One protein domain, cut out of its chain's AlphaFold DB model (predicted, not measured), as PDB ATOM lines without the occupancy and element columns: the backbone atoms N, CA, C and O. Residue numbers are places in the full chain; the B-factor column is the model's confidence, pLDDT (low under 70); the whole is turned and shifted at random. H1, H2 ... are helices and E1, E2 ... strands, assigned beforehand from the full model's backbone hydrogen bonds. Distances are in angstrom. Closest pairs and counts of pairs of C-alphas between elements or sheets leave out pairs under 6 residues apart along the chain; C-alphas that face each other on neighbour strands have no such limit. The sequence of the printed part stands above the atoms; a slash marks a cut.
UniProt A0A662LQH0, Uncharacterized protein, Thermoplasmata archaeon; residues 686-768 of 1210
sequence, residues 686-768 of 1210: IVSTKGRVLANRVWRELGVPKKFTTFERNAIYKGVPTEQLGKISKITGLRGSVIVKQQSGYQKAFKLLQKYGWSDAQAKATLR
ATOM      1  N   ILE A 686      -0.296  51.480 -72.335       94.56
ATOM      2  CA  ILE A 686      -1.686  51.454 -72.764       94.56
ATOM      3  C   ILE A 686      -1.772  50.532 -73.979       94.56
ATOM      4  O   ILE A 686      -1.065  50.739 -74.967       94.56
ATOM      5  N   VAL A 687      -2.634  49.519 -73.910       95.31
ATOM      6  CA  VAL A 687      -2.843  48.551 -74.994       95.31
ATOM      7  C   VAL A 687      -4.256  48.684 -75.533       95.31
ATOM      8  O   VAL A 687      -5.236  48.606 -74.789       95.31
ATOM      9  N   SER A 688      -4.357  48.871 -76.842       95.31
ATOM     10  CA  SER A 688      -5.606  48.887 -77.601       95.31
ATOM     11  C   SER A 688      -5.465  48.007 -78.849       95.31
ATOM     12  O   SER A 688      -4.461  47.318 -79.001       95.31
ATOM     13  N   THR A 689      -6.451  48.016 -79.741       94.88
ATOM     14  CA  THR A 689      -6.374  47.362 -81.060       94.88
ATOM     15  C   THR A 689      -6.433  48.404 -82.170       94.88
ATOM     16  O   THR A 689      -7.052  49.455 -81.980       94.88
ATOM     17  N   LYS A 690      -5.829  48.138 -83.337       91.19
ATOM     18  CA  LYS A 690      -5.828  49.087 -84.469       91.19
ATOM     19  C   LYS A 690      -7.235  49.540 -84.865       91.19
ATOM     20  O   LYS A 690      -7.443  50.726 -85.086       91.19
ATOM     21  N   GLY A 691      -8.215  48.640 -84.838       88.88
ATOM     22  CA  GLY A 691      -9.611  48.951 -85.143       88.88
ATOM     23  C   GLY A 691     -10.240  49.939 -84.164       88.88
ATOM     24  O   GLY A 691     -10.932  50.855 -84.585       88.88
ATOM     25  N   ARG A 692      -9.922  49.851 -82.865       90.44
ATOM     26  CA  ARG A 692     -10.366  50.861 -81.886       90.44
ATOM     27  C   ARG A 692      -9.677  52.208 -82.096       90.44
ATOM     28  O   ARG A 692     -10.275  53.247 -81.843       90.44
ATOM     29  N   VAL A 693      -8.417  52.206 -82.538       88.62
ATOM     30  CA  VAL A 693      -7.696  53.445 -82.874       88.62
ATOM     31  C   VAL A 693      -8.301  54.120 -84.099       88.62
ATOM     32  O   VAL A 693      -8.466  55.337 -84.082       88.62
ATOM     33  N   LEU A 694      -8.647  53.340 -85.122       85.00
ATOM     34  CA  LEU A 694      -9.311  53.825 -86.329       85.00
ATOM     35  C   LEU A 694     -10.716  54.344 -86.019       85.00
ATOM     36  O   LEU A 694     -11.007  55.483 -86.357       85.00
ATOM     37  N   ALA A 695     -11.528  53.594 -85.268       85.00
ATOM     38  CA  ALA A 695     -12.845  54.059 -84.824       85.00
ATOM     39  C   ALA A 695     -12.753  55.394 -84.061       85.00
ATOM     40  O   ALA A 695     -13.523  56.313 -84.311       85.00
ATOM     41  N   ASN A 696     -11.748  55.552 -83.191       86.06
ATOM     42  CA  ASN A 696     -11.500  56.815 -82.493       86.06
ATOM     43  C   ASN A 696     -11.118  57.975 -83.422       86.06
ATOM     44  O   ASN A 696     -11.359  59.123 -83.057       86.06
ATOM     45  N   ARG A 697     -10.455  57.703 -84.552       84.75
ATOM     46  CA  ARG A 697     -10.130  58.721 -85.559       84.75
ATOM     47  C   ARG A 697     -11.403  59.138 -86.292       84.75
ATOM     48  O   ARG A 697     -11.732  60.316 -86.247       84.75
ATOM     49  N   VAL A 698     -12.152  58.166 -86.809       81.62
ATOM     50  CA  VAL A 698     -13.423  58.389 -87.515       81.62
ATOM     51  C   VAL A 698     -14.404  59.170 -86.640       81.62
ATOM     52  O   VAL A 698     -14.961  60.170 -87.064       81.62
ATOM     53  N   TRP A 699     -14.561  58.800 -85.368       84.75
ATOM     54  CA  TRP A 699     -15.464  59.520 -84.468       84.75
ATOM     55  C   TRP A 699     -15.038  60.977 -84.229       84.75
ATOM     56  O   TRP A 699     -15.898  61.819 -84.010       84.75
ATOM     57  N   ARG A 700     -13.737  61.306 -84.270       84.19
ATOM     58  CA  ARG A 700     -13.298  62.714 -84.188       84.19
ATOM     59  C   ARG A 700     -13.636  63.491 -85.445       84.19
ATOM     60  O   ARG A 700     -13.989  64.656 -85.328       84.19
ATOM     61  N   GLU A 701     -13.476  62.861 -86.602       84.69
ATOM     62  CA  GLU A 701     -13.820  63.453 -87.896       84.69
ATOM     63  C   GLU A 701     -15.332  63.713 -87.977       84.69
ATOM     64  O   GLU A 701     -15.743  64.771 -88.429       84.69
ATOM     65  N   LEU A 702     -16.147  62.836 -87.382       85.19
ATOM     66  CA  LEU A 702     -17.597  63.010 -87.212       85.19
ATOM     67  C   LEU A 702     -17.995  63.970 -86.068       85.19
ATOM     68  O   LEU A 702     -19.129  63.944 -85.598       85.19
ATOM     69  N   GLY A 703     -17.069  64.783 -85.554       89.31
ATOM     70  CA  GLY A 703     -17.367  65.811 -84.550       89.31
ATOM     71  C   GLY A 703     -17.562  65.311 -83.113       89.31
ATOM     72  O   GLY A 703     -17.857  66.115 -82.224       89.31
ATOM     73  N   VAL A 704     -17.351  64.021 -82.812       87.44
ATOM     74  CA  VAL A 704     -17.452  63.527 -81.429       87.44
ATOM     75  C   VAL A 704     -16.344  64.171 -80.581       87.44
ATOM     76  O   VAL A 704     -15.152  64.003 -80.881       87.44
ATOM     77  N   PRO A 705     -16.687  64.854 -79.468       85.00
ATOM     78  CA  PRO A 705     -15.718  65.588 -78.665       85.00
ATOM     79  C   PRO A 705     -14.511  64.737 -78.256       85.00
ATOM     80  O   PRO A 705     -14.661  63.596 -77.800       85.00
ATOM     81  N   LYS A 706     -13.302  65.322 -78.321       81.88
ATOM     82  CA  LYS A 706     -12.020  64.650 -78.006       81.88
ATOM     83  C   LYS A 706     -12.044  63.880 -76.679       81.88
ATOM     84  O   LYS A 706     -11.389  62.848 -76.569       81.88
ATOM     85  N   LYS A 707     -12.837  64.320 -75.689       82.62
ATOM     86  CA  LYS A 707     -13.005  63.643 -74.388       82.62
ATOM     87  C   LYS A 707     -13.553  62.208 -74.484       82.62
ATOM     88  O   LYS A 707     -13.299  61.411 -73.579       82.62
ATOM     89  N   PHE A 708     -14.281  61.854 -75.544       80.00
ATOM     90  CA  PHE A 708     -14.847  60.512 -75.760       80.00
ATOM     91  C   PHE A 708     -14.020  59.641 -76.719       80.00
ATOM     92  O   PHE A 708     -14.150  58.421 -76.699       80.00
ATOM     93  N   THR A 709     -13.121  60.243 -77.499       83.12
ATOM     94  CA  THR A 709     -12.361  59.582 -78.577       83.12
ATOM     95  C   THR A 709     -10.857  59.493 -78.294       83.12
ATOM     96  O   THR A 709     -10.032  59.275 -79.194       83.12
ATOM     97  N   THR A 710     -10.444  59.667 -77.034       82.06
ATOM     98  CA  THR A 710      -9.041  59.484 -76.653       82.06
ATOM     99  C   THR A 710      -8.647  58.007 -76.686       82.06
ATOM    100  O   THR A 710      -9.403  57.112 -76.302       82.06
ATOM    101  N   PHE A 711      -7.408  57.746 -77.111       83.38
ATOM    102  CA  PHE A 711      -6.817  56.402 -77.100       83.38
ATOM    103  C   PHE A 711      -6.894  55.750 -75.707       83.38
ATOM    104  O   PHE A 711      -7.133  54.555 -75.595       83.38
ATOM    105  N   GLU A 712      -6.755  56.552 -74.649       81.44
ATOM    106  CA  GLU A 712      -6.798  56.109 -73.251       81.44
ATOM    107  C   GLU A 712      -8.176  55.637 -72.790       81.44
ATOM    108  O   GLU A 712      -8.261  54.697 -72.000       81.44
ATOM    109  N   ARG A 713      -9.260  56.257 -73.268       81.31
ATOM    110  CA  ARG A 713     -10.611  55.910 -72.811       81.31
ATOM    111  C   ARG A 713     -11.075  54.565 -73.372       81.31
ATOM    112  O   ARG A 713     -11.685  53.796 -72.635       81.31
ATOM    113  N   ASN A 714     -10.689  54.264 -74.614       83.38
ATOM    114  CA  ASN A 714     -11.117  53.064 -75.347       83.38
ATOM    115  C   ASN A 714     -10.067  51.936 -75.363       83.38
ATOM    116  O   ASN A 714     -10.262  50.898 -76.005       83.38
ATOM    117  N   ALA A 715      -8.958  52.107 -74.642       91.00
ATOM    118  CA  ALA A 715      -7.941  51.077 -74.487       91.00
ATOM    119  C   ALA A 715      -8.489  49.829 -73.773       91.00
ATOM    120  O   ALA A 715      -9.304  49.916 -72.854       91.00
ATOM    121  N   ILE A 716      -8.002  48.653 -74.174       91.81
ATOM    122  CA  ILE A 716      -8.259  47.386 -73.470       91.81
ATOM    123  C   ILE A 716      -7.596  47.432 -72.092       91.81
ATOM    124  O   ILE A 716      -8.215  47.081 -71.088       91.81
ATOM    125  N   TYR A 717      -6.359  47.925 -72.050       94.06
ATOM    126  CA  TYR A 717      -5.592  48.121 -70.830       94.06
ATOM    127  C   TYR A 717      -5.059  49.550 -70.764       94.06
ATOM    128  O   TYR A 717      -4.413  50.012 -71.699       94.06
ATOM    129  N   LYS A 718      -5.322  50.250 -69.659       91.94
ATOM    130  CA  LYS A 718      -4.918  51.646 -69.416       91.94
ATOM    131  C   LYS A 718      -3.544  51.770 -68.753       91.94
ATOM    132  O   LYS A 718      -3.081  52.882 -68.506       91.94
ATOM    133  N   GLY A 719      -2.889  50.648 -68.453       87.56
ATOM    134  CA  GLY A 719      -1.544  50.645 -67.884       87.56
ATOM    135  C   GLY A 719      -1.471  50.740 -66.363       87.56
ATOM    136  O   GLY A 719      -0.364  50.804 -65.840       87.56
ATOM    137  N   VAL A 720      -2.606  50.744 -65.654       86.19
ATOM    138  CA  VAL A 720      -2.661  50.756 -64.185       86.19
ATOM    139  C   VAL A 720      -3.362  49.475 -63.709       86.19
ATOM    140  O   VAL A 720      -4.569  49.337 -63.914       86.19
ATOM    141  N   PRO A 721      -2.639  48.512 -63.104       76.50
ATOM    142  CA  PRO A 721      -3.210  47.218 -62.724       76.50
ATOM    143  C   PRO A 721      -4.384  47.319 -61.743       76.50
ATOM    144  O   PRO A 721      -5.322  46.528 -61.820       76.50
ATOM    145  N   THR A 722      -4.340  48.298 -60.838       73.94
ATOM    146  CA  THR A 722      -5.312  48.472 -59.749       73.94
ATOM    147  C   THR A 722      -6.659  49.024 -60.212       73.94
ATOM    148  O   THR A 722      -7.660  48.783 -59.550       73.94
ATOM    149  N   GLU A 723      -6.725  49.709 -61.357       74.44
ATOM    150  CA  GLU A 723      -7.970  50.329 -61.840       74.44
ATOM    151  C   GLU A 723      -8.838  49.413 -62.705       74.44
ATOM    152  O   GLU A 723     -10.018  49.680 -62.920       74.44
ATOM    153  N   GLN A 724      -8.260  48.344 -63.254       78.75
ATOM    154  CA  GLN A 724      -8.947  47.458 -64.197       78.75
ATOM    155  C   GLN A 724      -9.014  46.024 -63.683       78.75
ATOM    156  O   GLN A 724      -8.841  45.075 -64.456       78.75
ATOM    157  N   LEU A 725      -9.255  45.868 -62.379       84.56
ATOM    158  CA  LEU A 725      -9.538  44.573 -61.773       84.56
ATOM    159  C   LEU A 725     -10.771  43.944 -62.435       84.56
ATOM    160  O   LEU A 725     -11.716  44.625 -62.836       84.56
ATOM    161  N   GLY A 726     -10.732  42.624 -62.593       85.31
ATOM    162  CA  GLY A 726     -11.864  41.872 -63.115       85.31
ATOM    163  C   GLY A 726     -13.071  42.014 -62.193       85.31
ATOM    164  O   GLY A 726     -12.934  41.817 -60.987       85.31
ATOM    165  N   LYS A 727     -14.245  42.345 -62.742       87.12
ATOM    166  CA  LYS A 727     -15.484  42.355 -61.957       87.12
ATOM    167  C   LYS A 727     -15.863  40.921 -61.606       87.12
ATOM    168  O   LYS A 727     -15.921  40.059 -62.482       87.12
ATOM    169  N   ILE A 728     -16.120  40.682 -60.329       87.19
ATOM    170  CA  ILE A 728     -16.690  39.434 -59.838       87.19
ATOM    171  C   ILE A 728     -18.204  39.631 -59.846       87.19
ATOM    172  O   ILE A 728     -18.706  40.513 -59.157       87.19
ATOM    173  N   SER A 729     -18.916  38.878 -60.682       88.38
ATOM    174  CA  SER A 729     -20.381  38.923 -60.753       88.38
ATOM    175  C   SER A 729     -20.930  37.605 -60.231       88.38
ATOM    176  O   SER A 729     -20.537  36.545 -60.713       88.38
ATOM    177  N   LYS A 730     -21.816  37.662 -59.237       89.56
ATOM    178  CA  LYS A 730     -22.560  36.496 -58.759       89.56
ATOM    179  C   LYS A 730     -23.811  36.378 -59.627       89.56
ATOM    180  O   LYS A 730     -24.683  37.237 -59.551       89.56
ATOM    181  N   ILE A 731     -23.851  35.377 -60.499       87.00
ATOM    182  CA  ILE A 731     -25.030  35.069 -61.307       87.00
ATOM    183  C   ILE A 731     -25.820  34.028 -60.521       87.00
ATOM    184  O   ILE A 731     -25.378  32.887 -60.388       87.00
ATOM    185  N   THR A 732     -26.946  34.438 -59.945       80.19
ATOM    186  CA  THR A 732     -27.857  33.530 -59.242       80.19
ATOM    187  C   THR A 732     -28.859  32.981 -60.247       80.19
ATOM    188  O   THR A 732     -29.643  33.745 -60.801       80.19
ATOM    189  N   GLY A 733     -28.792  31.679 -60.517       85.06
ATOM    190  CA  GLY A 733     -29.792  30.958 -61.302       85.06
ATOM    191  C   GLY A 733     -30.620  30.023 -60.420       85.06
ATOM    192  O   GLY A 733     -30.319  29.841 -59.243       85.06
ATOM    193  N   LEU A 734     -31.629  29.380 -61.014       67.25
ATOM    194  CA  LEU A 734     -32.523  28.422 -60.340       67.25
ATOM    195  C   LEU A 734     -31.792  27.220 -59.705       67.25
ATOM    196  O   LEU A 734     -32.317  26.600 -58.794       67.25
ATOM    197  N   ARG A 735     -30.566  26.906 -60.151       66.62
ATOM    198  CA  ARG A 735     -29.721  25.819 -59.614       66.62
ATOM    199  C   ARG A 735     -28.612  26.300 -58.664       66.62
ATOM    200  O   ARG A 735     -27.656  25.574 -58.414       66.62
ATOM    201  N   GLY A 736     -28.703  27.534 -58.171       76.06
ATOM    202  CA  GLY A 736     -27.718  28.134 -57.271       76.06
ATOM    203  C   GLY A 736     -26.923  29.275 -57.904       76.06
ATOM    204  O   GLY A 736     -27.140  29.691 -59.045       76.06
ATOM    205  N   SER A 737     -26.005  29.842 -57.123       81.12
ATOM    206  CA  SER A 737     -25.242  31.022 -57.524       81.12
ATOM    207  C   SER A 737     -23.831  30.689 -57.994       81.12
ATOM    208  O   SER A 737     -23.027  30.191 -57.209       81.12
ATOM    209  N   VAL A 738     -23.498  31.057 -59.233       84.00
ATOM    210  CA  VAL A 738     -22.151  30.919 -59.801       84.00
ATOM    211  C   VAL A 738     -21.433  32.265 -59.755       84.00
ATOM    212  O   VAL A 738     -21.938  33.287 -60.221       84.00
ATOM    213  N   ILE A 739     -20.224  32.275 -59.197       86.88
ATOM    214  CA  ILE A 739     -19.361  33.456 -59.175       86.88
ATOM    215  C   ILE A 739     -18.537  33.484 -60.468       86.88
ATOM    216  O   ILE A 739     -17.564  32.750 -60.620       86.88
ATOM    217  N   VAL A 740     -18.895  34.366 -61.403       86.56
ATOM    218  CA  VAL A 740     -18.152  34.570 -62.652       86.56
ATOM    219  C   VAL A 740     -17.165  35.722 -62.477       86.56
ATOM    220  O   VAL A 740     -17.545  36.886 -62.324       86.56
ATOM    221  N   LYS A 741     -15.867  35.408 -62.524       88.06
ATOM    222  CA  LYS A 741     -14.788  36.405 -62.491       88.06
ATOM    223  C   LYS A 741     -14.437  36.840 -63.912       88.06
ATOM    224  O   LYS A 741     -13.820  36.094 -64.669       88.06
ATOM    225  N   GLN A 742     -14.809  38.063 -64.281       90.44
ATOM    226  CA  GLN A 742     -14.420  38.631 -65.571       90.44
ATOM    227  C   GLN A 742     -12.900  38.840 -65.636       90.44
ATOM    228  O   GLN A 742     -12.267  39.183 -64.639       90.44
ATOM    229  N   GLN A 743     -12.303  38.678 -66.822       91.94
ATOM    230  CA  GLN A 743     -10.873  38.942 -67.012       91.94
ATOM    231  C   GLN A 743     -10.550  40.423 -66.777       91.94
ATOM    232  O   GLN A 743     -11.251  41.306 -67.287       91.94
ATOM    233  N   SER A 744      -9.462  40.693 -66.053       94.00
ATOM    234  CA  SER A 744      -8.961  42.057 -65.844       94.00
ATOM    235  C   SER A 744      -8.489  42.687 -67.160       94.00
ATOM    236  O   SER A 744      -8.145  41.982 -68.113       94.00
ATOM    237  N   GLY A 745      -8.426  44.023 -67.226       91.75
ATOM    238  CA  GLY A 745      -7.873  44.720 -68.400       91.75
ATOM    239  C   GLY A 745      -6.450  44.249 -68.728       91.75
ATOM    240  O   GLY A 745      -6.122  44.019 -69.891       91.75
ATOM    241  N   TYR A 746      -5.647  43.993 -67.686       94.38
ATOM    242  CA  TYR A 746      -4.310  43.405 -67.800       94.38
ATOM    243  C   TYR A 746      -4.341  42.010 -68.439       94.38
ATOM    244  O   TYR A 746      -3.614  41.766 -69.396       94.38
ATOM    245  N   GLN A 747      -5.203  41.104 -67.961       93.88
ATOM    246  CA  GLN A 747      -5.319  39.747 -68.513       93.88
ATOM    247  C   GLN A 747      -5.778  39.759 -69.975       93.88
ATOM    248  O   GLN A 747      -5.253  38.995 -70.782       93.88
ATOM    249  N   LYS A 748      -6.712  40.651 -70.333       94.81
ATOM    250  CA  LYS A 748      -7.170  40.819 -71.721       94.81
ATOM    251  C   LYS A 748      -6.038  41.283 -72.635       94.81
ATOM    252  O   LYS A 748      -5.874  40.731 -73.718       94.81
ATOM    253  N   ALA A 749      -5.243  42.264 -72.203       95.44
ATOM    254  CA  ALA A 749      -4.087  42.723 -72.968       95.44
ATOM    255  C   ALA A 749      -2.977  41.664 -73.041       95.44
ATOM    256  O   ALA A 749      -2.397  41.479 -74.103       95.44
ATOM    257  N   PHE A 750      -2.720  40.931 -71.955       96.12
ATOM    258  CA  PHE A 750      -1.731  39.850 -71.920       96.12
ATOM    259  C   PHE A 750      -2.076  38.736 -72.916       96.12
ATOM    260  O   PHE A 750      -1.258  38.416 -73.774       96.12
ATOM    261  N   LYS A 751      -3.320  38.236 -72.884       95.75
ATOM    262  CA  LYS A 751      -3.812  37.236 -73.846       95.75
ATOM    263  C   LYS A 751      -3.816  37.756 -75.282       95.75
ATOM    264  O   LYS A 751      -3.536  36.998 -76.203       95.75
ATOM    265  N   LEU A 752      -4.127  39.041 -75.485       95.19
ATOM    266  CA  LEU A 752      -4.055  39.659 -76.808       95.19
ATOM    267  C   LEU A 752      -2.620  39.650 -77.342       95.19
ATOM    268  O   LEU A 752      -2.424  39.284 -78.490       95.19
ATOM    269  N   LEU A 753      -1.622  40.012 -76.534       95.69
ATOM    270  CA  LEU A 753      -0.220  39.982 -76.965       95.69
ATOM    271  C   LEU A 753       0.240  38.551 -77.283       95.69
ATOM    272  O   LEU A 753       0.800  38.331 -78.354       95.69
ATOM    273  N   GLN A 754      -0.073  37.577 -76.420       96.19
ATOM    274  CA  GLN A 754       0.234  36.159 -76.667       96.19
ATOM    275  C   GLN A 754      -0.382  35.655 -77.977       96.19
ATOM    276  O   GLN A 754       0.295  35.029 -78.786       96.19
ATOM    277  N   LYS A 755      -1.652  35.999 -78.237       94.75
ATOM    278  CA  LYS A 755      -2.352  35.636 -79.479       94.75
ATOM    279  C   LYS A 755      -1.658  36.168 -80.744       94.75
ATOM    280  O   LYS A 755      -1.863  35.621 -81.822       94.75
ATOM    281  N   TYR A 756      -0.854  37.223 -80.624       94.12
ATOM    282  CA  TYR A 756      -0.089  37.820 -81.720       94.12
ATOM    283  C   TYR A 756       1.416  37.496 -81.637       94.12
ATOM    284  O   TYR A 756       2.237  38.275 -82.112       94.12
ATOM    285  N   GLY A 757       1.776  36.352 -81.041       92.25
ATOM    286  CA  GLY A 757       3.127  35.780 -81.099       92.25
ATOM    287  C   GLY A 757       4.097  36.259 -80.015       92.25
ATOM    288  O   GLY A 757       5.278  35.940 -80.074       92.25
ATOM    289  N   TRP A 758       3.635  37.023 -79.021       93.69
ATOM    290  CA  TRP A 758       4.496  37.464 -77.922       93.69
ATOM    291  C   TRP A 758       4.668  36.356 -76.885       93.69
ATOM    292  O   TRP A 758       3.682  35.776 -76.429       93.69
ATOM    293  N   SER A 759       5.898  36.130 -76.422       92.25
ATOM    294  CA  SER A 759       6.133  35.202 -75.313       92.25
ATOM    295  C   SER A 759       5.572  35.737 -73.990       92.25
ATOM    296  O   SER A 759       5.408  36.948 -73.796       92.25
ATOM    297  N   ASP A 760       5.339  34.846 -73.023       91.19
ATOM    298  CA  ASP A 760       4.908  35.199 -71.665       91.19
ATOM    299  C   ASP A 760       5.771  36.287 -71.021       91.19
ATOM    300  O   ASP A 760       5.256  37.212 -70.384       91.19
ATOM    301  N   ALA A 761       7.091  36.173 -71.181       87.50
ATOM    302  CA  ALA A 761       8.053  37.116 -70.633       87.50
ATOM    303  C   ALA A 761       7.973  38.473 -71.345       87.50
ATOM    304  O   ALA A 761       7.923  39.506 -70.674       87.50
ATOM    305  N   GLN A 762       7.884  38.482 -72.681       90.94
ATOM    306  CA  GLN A 762       7.753  39.706 -73.476       90.94
ATOM    307  C   GLN A 762       6.441  40.440 -73.165       90.94
ATOM    308  O   GLN A 762       6.446  41.647 -72.915       90.94
ATOM    309  N   ALA A 763       5.316  39.721 -73.108       92.06
ATOM    310  CA  ALA A 763       4.016  40.306 -72.802       92.06
ATOM    311  C   ALA A 763       3.970  40.878 -71.370       92.06
ATOM    312  O   ALA A 763       3.518  42.008 -71.173       92.06
ATOM    313  N   LYS A 764       4.510  40.162 -70.368       93.62
ATOM    314  CA  LYS A 764       4.640  40.675 -68.986       93.62
ATOM    315  C   LYS A 764       5.563  41.893 -68.908       93.62
ATOM    316  O   LYS A 764       5.235  42.854 -68.212       93.62
ATOM    317  N   ALA A 765       6.695  41.877 -69.614       90.81
ATOM    318  CA  ALA A 765       7.646  42.986 -69.634       90.81
ATOM    319  C   ALA A 765       7.032  44.256 -70.242       90.81
ATOM    320  O   ALA A 765       7.182  45.341 -69.678       90.81
ATOM    321  N   THR A 766       6.280  44.122 -71.336       92.00
ATOM    322  CA  THR A 766       5.629  45.256 -72.008       92.00
ATOM    323  C   THR A 766       4.456  45.815 -71.221       92.00
ATOM    324  O   THR A 766       4.277  47.031 -71.172       92.00
ATOM    325  N   LEU A 767       3.683  44.969 -70.537       93.44
ATOM    326  CA  LEU A 767       2.579  45.407 -69.674       93.44
ATOM    327  C   LEU A 767       3.034  45.900 -68.290       93.44
ATOM    328  O   LEU A 767       2.194  46.305 -67.478       93.44
ATOM    329  N   ARG A 768       4.344  45.878 -68.007       92.19
ATOM    330  CA  ARG A 768       4.911  46.231 -66.705       92.19
ATOM    331  C   ARG A 768       4.663  47.699 -66.372       92.19
ATOM    332  O   ARG A 768       5.244  48.610 -66.959       92.19
TER     333      ARG A 768
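Overview. This is residues 686 to 768 of the 1210 residues of an uncharacterized protein of Thermoplasmata archaeon (UniProt A0A662LQH0). Three limbs reach out from a small middle: helix H1 on one side, the two-stranded hairpin E2 and E3 as an arm on another, and the short helices H2 and H3, packed on each other at a steep angle, on a third. Strand E1 and the start of H2 lie near the middle, and the long stretch from 702 to 727, with no named element, folds back from the far end of H1 through the middle to the hairpin. The printed part has 83 residues, with three named strands and three named helices in the order E1 H1 E2 E3 H2 H3; the one sheet is E2 - E3, antiparallel, and the class is mixed, helices and strands. The whole is loose, with a radius of gyration of the C-alphas of 16.2 A and spans of 50 by 34 by 22 A.

Along the chain. E1 is residues 686 to 689 and begins at C-alpha 686 (-1.686, 51.454, -72.764). H1, residues 690 to 701, is 16.8 A from first to last C-alpha. E2, residues 728 to 733, is 15.7 A long. E3, residues 736 to 741, is 16.2 A long. H2, residues 745 to 755, is 15.4 A long and begins at C-alpha 745 (-7.873, 44.720, -68.400). H3, residues 760 to 766, is 10.1 A long and ends at C-alpha 766 (5.629, 45.256, -72.008).

Arrangement. E1 pairs with no named strand. E1 and H1 meet only through their link, with 0 residues between them. The closest C-alphas of E1 and H2 are those of Val 687 and Ala 749, 6.3 A apart. H1 touches no helix, and it is apart from E3, H2 and H3. E2 and E3 form a hairpin, antiparallel with 156 degrees between their directions. N 731 and O 738 are 2.8 A apart, and N 740 and O 729 are 2.8 A apart, both within hydrogen-bond range. E2 is apart from E1, H2 and H3. H2 and H3 touch, and their closest C-alphas are those of Phe 750 and Ala 763, 5.8 A apart. Their lines stand at a steep tilt of 57 degrees, opposite ways. In H1, H2 and H3 every O i to N i+4 pair is within hydrogen-bond range.

Size, cuts and confidence. The two C-alphas farthest apart are those of Glu 701 and Arg 735, 49.7 A. The first and last printed C-alphas, of Ile 686 and Arg 768, are 10.4 A apart. The printed part has no cut. The link from H1 to E2, 26 residues, is long, and the other links are tight. The mean pLDDT of the printed part is 87.6; residues 734 to 735, between E2 and E3, are under 70.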